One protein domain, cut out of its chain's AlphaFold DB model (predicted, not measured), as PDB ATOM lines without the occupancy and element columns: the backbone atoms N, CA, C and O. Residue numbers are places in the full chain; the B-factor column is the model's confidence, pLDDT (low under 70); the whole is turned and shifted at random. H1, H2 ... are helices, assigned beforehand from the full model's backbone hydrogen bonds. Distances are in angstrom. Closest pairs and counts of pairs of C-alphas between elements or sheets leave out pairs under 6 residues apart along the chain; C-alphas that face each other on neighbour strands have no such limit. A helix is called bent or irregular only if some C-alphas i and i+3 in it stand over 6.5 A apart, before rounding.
ATOM      1  N   LYS A 169     214.904 211.996 281.332       80.38
ATOM      2  CA  LYS A 169     214.275 210.797 280.768       80.38
ATOM      3  C   LYS A 169     212.896 210.578 281.374       80.38
ATOM      4  O   LYS A 169     212.676 210.869 282.548       80.38
ATOM      5  N   VAL A 170     212.000 209.985 280.591       81.31
ATOM      6  CA  VAL A 170     210.700 209.529 281.091       81.31
ATOM      7  C   VAL A 170     210.945 208.437 282.134       81.31
ATOM      8  O   VAL A 170     211.567 207.414 281.858       81.31
ATOM      9  N   THR A 171     210.483 208.679 283.354       85.38
ATOM     10  CA  THR A 171     210.500 207.727 284.469       85.38
ATOM     11  C   THR A 171     209.078 207.402 284.920       85.38
ATOM     12  O   THR A 171     208.131 208.113 284.582       85.38
ATOM     13  N   PHE A 172     208.916 206.365 285.740       81.69
ATOM     14  CA  PHE A 172     207.625 206.019 286.341       81.69
ATOM     15  C   PHE A 172     206.938 207.222 287.018       81.69
ATOM     16  O   PHE A 172     205.756 207.475 286.787       81.69
ATOM     17  N   LEU A 173     207.693 208.030 287.776       77.88
ATOM     18  CA  LEU A 173     207.164 209.230 288.434       77.88
ATOM     19  C   LEU A 173     206.682 210.285 287.427       77.88
ATOM     20  O   LEU A 173     205.639 210.903 287.635       77.88
ATOM     21  N   THR A 174     207.370 210.447 286.291       79.69
ATOM     22  CA  THR A 174     206.910 211.369 285.232       79.69
ATOM     23  C   THR A 174     205.594 210.915 284.594       79.69
ATOM     24  O   THR A 174     204.804 211.750 284.160       79.69
ATOM     25  N   THR A 175     205.304 209.607 284.584       78.44
ATOM     26  CA  THR A 175     204.019 209.081 284.104       78.44
ATOM     27  C   THR A 175     202.866 209.466 285.032       78.44
ATOM     28  O   THR A 175     201.781 209.772 284.545       78.44
ATOM     29  N   ILE A 176     203.106 209.516 286.347       78.12
ATOM     30  CA  ILE A 176     202.120 209.983 287.332       78.12
ATOM     31  C   ILE A 176     201.910 211.498 287.185       78.12
ATOM     32  O   ILE A 176     200.775 211.965 287.142       78.12
ATOM     33  N   GLY A 177     202.984 212.275 287.027       74.69
ATOM     34  CA  GLY A 177     202.900 213.738 286.914       74.69
ATOM     35  C   GLY A 177     202.237 214.263 285.633       74.69
ATOM     36  O   GLY A 177     201.737 215.385 285.630       74.69
ATOM     37  N   LYS A 178     202.181 213.467 284.552       79.62
ATOM     38  CA  LYS A 178     201.638 213.894 283.243       79.62
ATOM     39  C   LYS A 178     200.190 214.400 283.311       79.62
ATOM     40  O   LYS A 178     199.817 215.273 282.534       79.62
ATOM     41  N   ASN A 179     199.390 213.869 284.236       83.25
ATOM     42  CA  ASN A 179     197.970 214.199 284.398       83.25
ATOM     43  C   ASN A 179     197.698 214.972 285.701       83.25
ATOM     44  O   ASN A 179     196.619 214.862 286.282       83.25
ATOM     45  N   SER A 180     198.674 215.762 286.162       82.81
ATOM     46  CA  SER A 180     198.625 216.494 287.436       82.81
ATOM     47  C   SER A 180     197.420 217.422 287.583       82.81
ATOM     48  O   SER A 180     196.959 217.621 288.700       82.81
ATOM     49  N   ILE A 181     196.860 217.943 286.485       81.25
ATOM     50  CA  ILE A 181     195.655 218.782 286.535       81.25
ATOM     51  C   ILE A 181     194.437 218.021 287.073       81.25
ATOM     52  O   ILE A 181     193.630 218.595 287.793       81.25
ATOM     53  N   LEU A 182     194.313 216.721 286.781       84.25
ATOM     54  CA  LEU A 182     193.214 215.906 287.301       84.25
ATOM     55  C   LEU A 182     193.392 215.656 288.793       84.25
ATOM     56  O   LEU A 182     192.435 215.786 289.549       84.25
ATOM     57  N   VAL A 183     194.622 215.362 289.218       85.69
ATOM     58  CA  VAL A 183     194.962 215.241 290.641       85.69
ATOM     59  C   VAL A 183     194.633 216.548 291.360       85.69
ATOM     60  O   VAL A 183     193.875 216.545 292.323       85.69
ATOM     61  N   TYR A 184     195.106 217.678 290.830       82.75
ATOM     62  CA  TYR A 184     194.846 219.009 291.372       82.75
ATOM     63  C   TYR A 184     193.353 219.305 291.514       82.75
ATOM     64  O   TYR A 184     192.938 219.911 292.492       82.75
ATOM     65  N   VAL A 185     192.529 218.847 290.574       81.31
ATOM     66  CA  VAL A 185     191.097 219.144 290.598       81.31
ATOM     67  C   VAL A 185     190.326 218.226 291.531       81.31
ATOM     68  O   VAL A 185     189.444 218.672 292.255       81.31
ATOM     69  N   PHE A 186     190.626 216.931 291.505       83.12
ATOM     70  CA  PHE A 186     189.803 215.947 292.197       83.12
ATOM     71  C   PHE A 186     190.285 215.621 293.615       83.12
ATOM     72  O   PHE A 186     189.482 215.128 294.407       83.12
ATOM     73  N   HIS A 187     191.542 215.922 293.971       83.50
ATOM     74  CA  HIS A 187     192.081 215.570 295.291       83.50
ATOM     75  C   HIS A 187     191.304 216.211 296.446       83.50
ATOM     76  O   HIS A 187     191.025 215.515 297.415       83.50
ATOM     77  N   GLU A 188     190.911 217.487 296.353       76.62
ATOM     78  CA  GLU A 188     190.210 218.161 297.455       76.62
ATOM     79  C   GLU A 188     188.802 217.588 297.668       76.62
ATOM     80  O   GLU A 188     188.370 217.445 298.808       76.62
ATOM     81  N   TYR A 189     188.102 217.179 296.601       78.75
ATOM     82  CA  TYR A 189     186.801 216.511 296.735       78.75
ATOM     83  C   TYR A 189     186.929 215.147 297.406       78.75
ATOM     84  O   TYR A 189     186.129 214.813 298.276       78.75
ATOM     85  N   ILE A 190     187.947 214.371 297.025       81.25
ATOM     86  CA  ILE A 190     188.197 213.058 297.624       81.25
ATOM     87  C   ILE A 190     188.621 213.216 299.085       81.25
ATOM     88  O   ILE A 190     188.099 212.514 299.945       81.25
ATOM     89  N   TYR A 191     189.511 214.164 299.377       76.69
ATOM     90  CA  TYR A 191     189.939 214.477 300.738       76.69
ATOM     91  C   TYR A 191     188.763 214.925 301.610       76.69
ATOM     92  O   TYR A 191     188.567 214.372 302.684       76.69
ATOM     93  N   SER A 192     187.939 215.863 301.132       74.25
ATOM     94  CA  SER A 192     186.757 216.331 301.864       74.25
ATOM     95  C   SER A 192     185.785 215.185 302.139       74.25
ATOM     96  O   SER A 192     185.244 215.097 303.231       74.25
ATOM     97  N   PHE A 193     185.581 214.284 301.173       78.12
ATOM     98  CA  PHE A 193     184.718 213.120 301.352       78.12
ATOM     99  C   PHE A 193     185.280 212.125 302.378       78.12
ATOM    100  O   PHE A 193     184.548 211.667 303.247       78.12
ATOM    101  N   ILE A 194     186.578 211.814 302.308       76.81
ATOM    102  CA  ILE A 194     187.243 210.889 303.239       76.81
ATOM    103  C   ILE A 194     187.290 211.471 304.654       76.81
ATOM    104  O   ILE A 194     187.006 210.745 305.601       76.81
ATOM    105  N   GLY A 195     187.571 212.768 304.800       71.75
ATOM    106  CA  GLY A 195     187.595 213.447 306.098       71.75
ATOM    107  C   GLY A 195     186.241 213.450 306.816       71.75
ATOM    108  O   GLY A 195     186.202 213.508 308.035       71.75
ATOM    109  N   HIS A 196     185.122 213.321 306.093       72.88
ATOM    110  CA  HIS A 196     183.808 213.114 306.717       72.88
ATOM    111  C   HIS A 196     183.552 211.666 307.164       72.88
ATOM    112  O   HIS A 196     182.640 211.429 307.953       72.88
ATOM    113  N   LEU A 197     184.303 210.693 306.641       75.38
ATOM    114  CA  LEU A 197     184.134 209.269 306.948       75.38
ATOM    115  C   LEU A 197     185.082 208.784 308.047       75.38
ATOM    116  O   LEU A 197     184.768 207.812 308.731       75.38
ATOM    117  N   PHE A 198     186.233 209.438 308.196       70.88
ATOM    118  CA  PHE A 198     187.275 209.075 309.147       70.88
ATOM    119  C   PHE A 198     187.618 210.294 310.001       70.88
ATOM    120  O   PHE A 198     188.390 211.145 309.575       70.88
ATOM    121  N   ASP A 199     187.036 210.352 311.196       70.44
ATOM    122  CA  ASP A 199     187.449 211.265 312.262       70.44
ATOM    123  C   ASP A 199     188.207 210.428 313.296       70.44
ATOM    124  O   ASP A 199     187.635 209.532 313.924       70.44
ATOM    125  N   ILE A 200     189.528 210.595 313.350       74.88
ATOM    126  CA  ILE A 200     190.423 209.732 314.124       74.88
ATOM    127  C   ILE A 200     191.160 210.594 315.144       74.88
ATOM    128  O   ILE A 200     192.005 211.404 314.775       74.88
ATOM    129  N   ASP A 201     190.929 210.323 316.428       78.06
ATOM    130  CA  ASP A 201     191.591 210.979 317.566       78.06
ATOM    131  C   ASP A 201     193.056 210.514 317.761       78.06
ATOM    132  O   ASP A 201     193.476 210.112 318.850       78.06
ATOM    133  N   ASN A 202     193.859 210.488 316.692       85.81
ATOM    134  CA  ASN A 202     195.292 210.205 316.763       85.81
ATOM    135  C   ASN A 202     196.053 210.862 315.606       85.81
ATOM    136  O   ASN A 202     196.067 210.336 314.494       85.81
ATOM    137  N   ASP A 203     196.777 211.939 315.910       82.12
ATOM    138  CA  ASP A 203     197.513 212.756 314.935       82.12
ATOM    139  C   ASP A 203     198.506 211.962 314.068       82.12
ATOM    140  O   ASP A 203     198.675 212.243 312.881       82.12
ATOM    141  N   TYR A 204     199.187 210.956 314.630       85.00
ATOM    142  CA  TYR A 204     200.163 210.158 313.879       85.00
ATOM    143  C   TYR A 204     199.484 209.190 312.913       85.00
ATOM    144  O   TYR A 204     199.971 208.968 311.801       85.00
ATOM    145  N   LEU A 205     198.376 208.593 313.351       83.06
ATOM    146  CA  LEU A 205     197.595 207.672 312.540       83.06
ATOM    147  C   LEU A 205     196.830 208.431 311.450       83.06
ATOM    148  O   LEU A 205     196.817 207.979 310.306       83.06
ATOM    149  N   ASP A 206     196.301 209.610 311.775       77.94
ATOM    150  CA  ASP A 206     195.701 210.534 310.816       77.94
ATOM    151  C   ASP A 206     196.727 210.975 309.761       77.94
ATOM    152  O   ASP A 206     196.503 210.795 308.565       77.94
ATOM    153  N   LEU A 207     197.931 211.400 310.167       80.75
ATOM    154  CA  LEU A 207     199.003 211.754 309.230       80.75
ATOM    155  C   LEU A 207     199.393 210.588 308.308       80.75
ATOM    156  O   LEU A 207     199.606 210.785 307.106       80.75
ATOM    157  N   LEU A 208     199.500 209.371 308.849       84.81
ATOM    158  CA  LEU A 208     199.817 208.177 308.065       84.81
ATOM    159  C   LEU A 208     198.715 207.876 307.041       84.81
ATOM    160  O   LEU A 208     199.021 207.601 305.875       84.81
ATOM    161  N   ILE A 209     197.447 207.950 307.451       83.69
ATOM    162  CA  ILE A 209     196.294 207.740 306.571       83.69
ATOM    163  C   ILE A 209     196.240 208.833 305.512       83.69
ATOM    164  O   ILE A 209     196.209 208.509 304.328       83.69
ATOM    165  N   ALA A 210     196.318 210.105 305.897       81.69
ATOM    166  CA  ALA A 210     196.307 211.241 304.987       81.69
ATOM    167  C   ALA A 210     197.431 211.143 303.946       81.69
ATOM    168  O   ALA A 210     197.197 211.355 302.752       81.69
ATOM    169  N   THR A 211     198.637 210.744 304.360       85.00
ATOM    170  CA  THR A 211     199.773 210.522 303.451       85.00
ATOM    171  C   THR A 211     199.498 209.366 302.492       85.00
ATOM    172  O   THR A 211     199.665 209.505 301.278       85.00
ATOM    173  N   THR A 212     199.030 208.233 303.015       87.31
ATOM    174  CA  THR A 212     198.731 207.036 302.217       87.31
ATOM    175  C   THR A 212     197.627 207.313 301.200       87.31
ATOM    176  O   THR A 212     197.789 207.035 300.011       87.31
ATOM    177  N   VAL A 213     196.534 207.937 301.637       86.69
ATOM    178  CA  VAL A 213     195.415 208.364 300.793       86.69
ATOM    179  C   VAL A 213     195.898 209.347 299.733       86.69
ATOM    180  O   VAL A 213     195.582 209.160 298.565       86.69
ATOM    181  N   SER A 214     196.720 210.337 300.086       85.50
ATOM    182  CA  SER A 214     197.245 211.313 299.124       85.50
ATOM    183  C   SER A 214     198.083 210.657 298.021       85.50
ATOM    184  O   SER A 214     197.934 211.001 296.844       85.50
ATOM    185  N   ILE A 215     198.925 209.675 298.372       88.56
ATOM    186  CA  ILE A 215     199.715 208.897 297.405       88.56
ATOM    187  C   ILE A 215     198.791 208.080 296.496       88.56
ATOM    188  O   ILE A 215     198.940 208.119 295.272       88.56
ATOM    189  N   LEU A 216     197.822 207.368 297.079       89.50
ATOM    190  CA  LEU A 216     196.873 206.546 296.330       89.50
ATOM    191  C   LEU A 216     196.025 207.398 295.384       89.50
ATOM    192  O   LEU A 216     195.949 207.093 294.197       89.50
ATOM    193  N   VAL A 217     195.444 208.492 295.874       88.00
ATOM    194  CA  VAL A 217     194.633 209.432 295.090       88.00
ATOM    195  C   VAL A 217     195.439 210.016 293.938       88.00
ATOM    196  O   VAL A 217     194.975 209.982 292.798       88.00
ATOM    197  N   SER A 218     196.665 210.475 294.200       87.62
ATOM    198  CA  SER A 218     197.558 210.984 293.154       87.62
ATOM    199  C   SER A 218     197.833 209.923 292.092       87.62
ATOM    200  O   SER A 218     197.743 210.188 290.899       87.62
ATOM    201  N   TYR A 219     198.113 208.691 292.506       88.06
ATOM    202  CA  TYR A 219     198.382 207.593 291.589       88.06
ATOM    203  C   TYR A 219     197.155 207.174 290.765       88.06
ATOM    204  O   TYR A 219     197.276 206.966 289.554       88.06
ATOM    205  N   PHE A 220     195.979 207.060 291.392       88.19
ATOM    206  CA  PHE A 220     194.736 206.659 290.733       88.19
ATOM    207  C   PHE A 220     194.258 207.718 289.745       88.19
ATOM    208  O   PHE A 220     194.025 207.389 288.582       88.19
ATOM    209  N   LEU A 221     194.170 208.982 290.166       86.12
ATOM    210  CA  LEU A 221     193.707 210.081 289.311       86.12
ATOM    211  C   LEU A 221     194.648 210.355 288.135       86.12
ATOM    212  O   LEU A 221     194.210 210.841 287.093       86.12
ATOM    213  N   SER A 222     195.922 209.984 288.252       86.62
ATOM    214  CA  SER A 222     196.874 210.080 287.149       86.62
ATOM    215  C   SER A 222     196.701 209.006 286.068       86.62
ATOM    216  O   SER A 222     197.384 209.062 285.039       86.62
ATOM    217  N   ARG A 223     195.806 208.023 286.243       87.56
ATOM    218  CA  ARG A 223     195.578 206.959 285.255       87.56
ATOM    219  C   ARG A 223     194.829 207.458 284.023       87.56
ATOM    220  O   ARG A 223     193.934 208.293 284.099       87.56
ATOM    221  N   HIS A 224     195.157 206.859 282.875       82.94
ATOM    222  CA  HIS A 224     194.566 207.201 281.577       82.94
ATOM    223  C   HIS A 224     193.033 207.131 281.582       82.94
ATOM    224  O   HIS A 224     192.388 207.925 280.909       82.94
ATOM    225  N   PHE A 225     192.448 206.230 282.374       85.38
ATOM    226  CA  PHE A 225     190.999 206.131 282.545       85.38
ATOM    227  C   PHE A 225     190.355 207.475 282.926       85.38
ATOM    228  O   PHE A 225     189.426 207.917 282.253       85.38
ATOM    229  N   PHE A 226     190.885 208.162 283.943       83.12
ATOM    230  CA  PHE A 226     190.343 209.449 284.389       83.12
ATOM    231  C   PHE A 226     190.553 210.554 283.353       83.12
ATOM    232  O   PHE A 226     189.697 211.422 283.203       83.12
ATOM    233  N   VAL A 227     191.633 210.486 282.572       83.00
ATOM    234  CA  VAL A 227     191.848 211.379 281.423       83.00
ATOM    235  C   VAL A 227     190.773 211.165 280.362       83.00
ATOM    236  O   VAL A 227     190.182 212.128 279.876       83.00
ATOM    237  N   THR A 228     190.482 209.915 280.005       84.56
ATOM    238  CA  THR A 228     189.439 209.590 279.024       84.56
ATOM    239  C   THR A 228     188.063 210.026 279.518       84.56
ATOM    240  O   THR A 228     187.331 210.672 278.774       84.56
ATOM    241  N   LEU A 229     187.736 209.764 280.784       85.88
ATOM    242  CA  LEU A 229     186.481 210.208 281.388       85.88
ATOM    243  C   LEU A 229     186.355 211.738 281.349       85.88
ATOM    244  O   LEU A 229     185.364 212.274 280.854       85.88
ATOM    245  N   TYR A 230     187.392 212.448 281.797       82.75
ATOM    246  CA  TYR A 230     187.430 213.907 281.801       82.75
ATOM    247  C   TYR A 230     187.275 214.507 280.398       82.75
ATOM    248  O   TYR A 230     186.466 215.412 280.178       82.75
ATOM    249  N   THR A 231     188.029 213.997 279.424       82.19
ATOM    250  CA  THR A 231     187.978 214.473 278.032       82.19
ATOM    251  C   THR A 231     186.642 214.154 277.373       82.19
ATOM    252  O   THR A 231     186.122 214.988 276.633       82.19
ATOM    253  N   SER A 232     186.034 213.009 277.685       84.62
ATOM    254  CA  SER A 232     184.708 212.634 277.189       84.62
ATOM    255  C   SER A 232     183.608 213.580 277.675       84.62
ATOM    256  O   SER A 232     182.679 213.856 276.923       84.62
ATOM    257  N   ILE A 233     183.710 214.104 278.900       81.81
ATOM    258  CA  ILE A 233     182.746 215.070 279.457       81.81
ATOM    259  C   ILE A 233     183.005 216.481 278.916       81.81
ATOM    260  O   ILE A 233     182.081 217.185 278.518       81.81
ATOM    261  N   THR A 234     184.267 216.909 278.870       78.81
ATOM    262  CA  THR A 234     184.625 218.295 278.520       78.81
ATOM    263  C   THR A 234     184.633 218.574 277.021       78.81
ATOM    264  O   THR A 234     184.338 219.694 276.609       78.81
ATOM    265  N   THR A 235     184.931 217.586 276.173       81.38
ATOM    266  CA  THR A 235     184.990 217.780 274.713       81.38
ATOM    267  C   THR A 235     183.634 218.164 274.109       81.38
ATOM    268  O   THR A 235     183.604 219.117 273.329       81.38
ATOM    269  N   PRO A 236     182.507 217.504 274.445       80.62
ATOM    270  CA  PRO A 236     181.180 217.918 273.988       80.62
ATOM    271  C   PRO A 236     180.824 219.337 274.430       80.62
ATOM    272  O   PRO A 236     180.355 220.119 273.609       80.62
ATOM    273  N   ILE A 237     181.114 219.687 275.687       76.94
ATOM    274  CA  ILE A 237     180.864 221.023 276.246       76.94
ATOM    275  C   ILE A 237     181.679 222.074 275.485       76.94
ATOM    276  O   ILE A 237     181.124 223.058 275.006       76.94
ATOM    277  N   ASN A 238     182.976 221.834 275.283       73.56
ATOM    278  CA  ASN A 238     183.838 222.729 274.513       73.56
ATOM    279  C   ASN A 238     183.363 222.877 273.061       73.56
ATOM    280  O   ASN A 238     183.365 223.984 272.534       73.56
ATOM    281  N   LYS A 239     182.934 221.787 272.412       75.44
ATOM    282  CA  LYS A 239     182.401 221.827 271.041       75.44
ATOM    283  C   LYS A 239     181.083 222.590 270.951       75.44
ATOM    284  O   LYS A 239     180.894 223.312 269.981       75.44
ATOM    285  N   LEU A 240     180.191 222.432 271.928       73.12
ATOM    286  CA  LEU A 240     178.959 223.213 272.036       73.12
ATOM    287  C   LEU A 240     179.289 224.696 272.185       73.12
ATOM    288  O   LEU A 240     178.836 225.490 271.377       73.12
ATOM    289  N   LEU A 241     180.146 225.056 273.137       60.88
ATOM    290  CA  LEU A 241     180.498 226.451 273.406       60.88
ATOM    291  C   LEU A 241     181.234 227.126 272.238       60.88
ATOM    292  O   LEU A 241     180.985 228.291 271.964       60.88
ATOM    293  N   LEU A 242     182.094 226.400 271.516       62.25
ATOM    294  CA  LEU A 242     182.800 226.928 270.341       62.25
ATOM    295  C   LEU A 242     181.924 226.978 269.076       62.25
ATOM    296  O   LEU A 242     182.200 227.774 268.187       62.25
ATOM    297  N   LYS A 243     180.869 226.153 268.978       51.44
ATOM    298  CA  LYS A 243     179.908 226.196 267.857       51.44
ATOM    299  C   LYS A 243     178.980 227.410 267.891       51.44
ATOM    300  O   LYS A 243     178.437 227.750 266.852       51.44
ATOM    301  N   TRP A 244     178.794 228.042 269.047       40.72
ATOM    302  CA  TRP A 244     178.023 229.286 269.175       40.72
ATOM    303  C   TRP A 244     178.784 230.532 268.678       40.72
ATOM    304  O   TRP A 244     178.249 231.633 268.745       40.72
ATOM    305  N   GLU A 245     180.026 230.374 268.205       43.00
ATOM    306  CA  GLU A 245     180.909 231.469 267.771       43.00
ATOM    307  C   GLU A 245     181.285 231.398 266.275       43.00
ATOM    308  O   GLU A 245     182.254 232.033 265.853       43.00
ATOM    309  N   GLN A 246     180.524 230.643 265.474       39.53
ATOM    310  CA  GLN A 246     180.488 230.761 264.008       39.53
ATOM    311  C   GLN A 246     179.159 231.369 263.575       39.53
ATOM    312  O   GLN A 246     179.187 232.162 262.610       39.53
TER     313      GLN A 246
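Overview. This is residues 169 to 246 of the 246 residues of the protein "Acyltransferase family protein" of Bacteroides cellulosilyticus (UniProt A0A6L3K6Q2). A splayed helical hairpin, H2 and H3, makes a V that closes where H2 begins and H3 ends, its wide end bridged by the link between them. From the narrow end of the V, H4 leads away, and residues 231 to 246 stick out as a free arm that adds to the length; short H1 is near the same end, crosswise to H3. The printed part has 78 residues with four named helices, H1 to H4 in chain order, and no named strand: all helix. It is only just loose, close to extended, with a radius of gyration of the C-alphas of 16.8 A, and flat, spanning 58 by 37 by 16 A.

Arrangement. Start at the longest helix, H4, residues 224 to 243, with a kink of 29 degrees near residue 233. It is close to but not clearly touching H2, residues 180 to 197; the closest C-alphas, Leu 182 and Val 227, are 7.5 A apart. H2 has a kink of 38 degrees near residue 187 and is only just irregular, C-alphas 185 and 188 being 7.0 A apart. With residues 182 to 190 alone, H2 touches H3, residues 203 to 221, at a steep tilt of 41 degrees, opposite ways; the closest C-alphas, Val 183 and Leu 221, are 5.5 A apart. H1, residues 172 to 177, is close to but not clearly touching H3, about perpendicular at 90 degrees; the closest C-alphas, Ile 176 and Tyr 219, are 6.1 A apart. H1 and H4 are apart. Every O i to N i+4 pair is within hydrogen-bond range in H1 and H3, against 11 of 14 in H2 and 14 of 16 in H4.

Along the chain. Find C-alpha 224 at (194.566, 207.201, 281.577); H4 runs 27.6 A to C-alpha 243. H3 covers 26.0 A, H2 25.4 A, and H1 begins at C-alpha 172, (207.625, 206.019, 286.341).

Size, cuts and confidence. The C-alphas of Asn 202 and Gln 246 are farthest apart, 58.5 A. The printed part has no cut, its three links are tight, and residues 241 to 246 are under pLDDT 70.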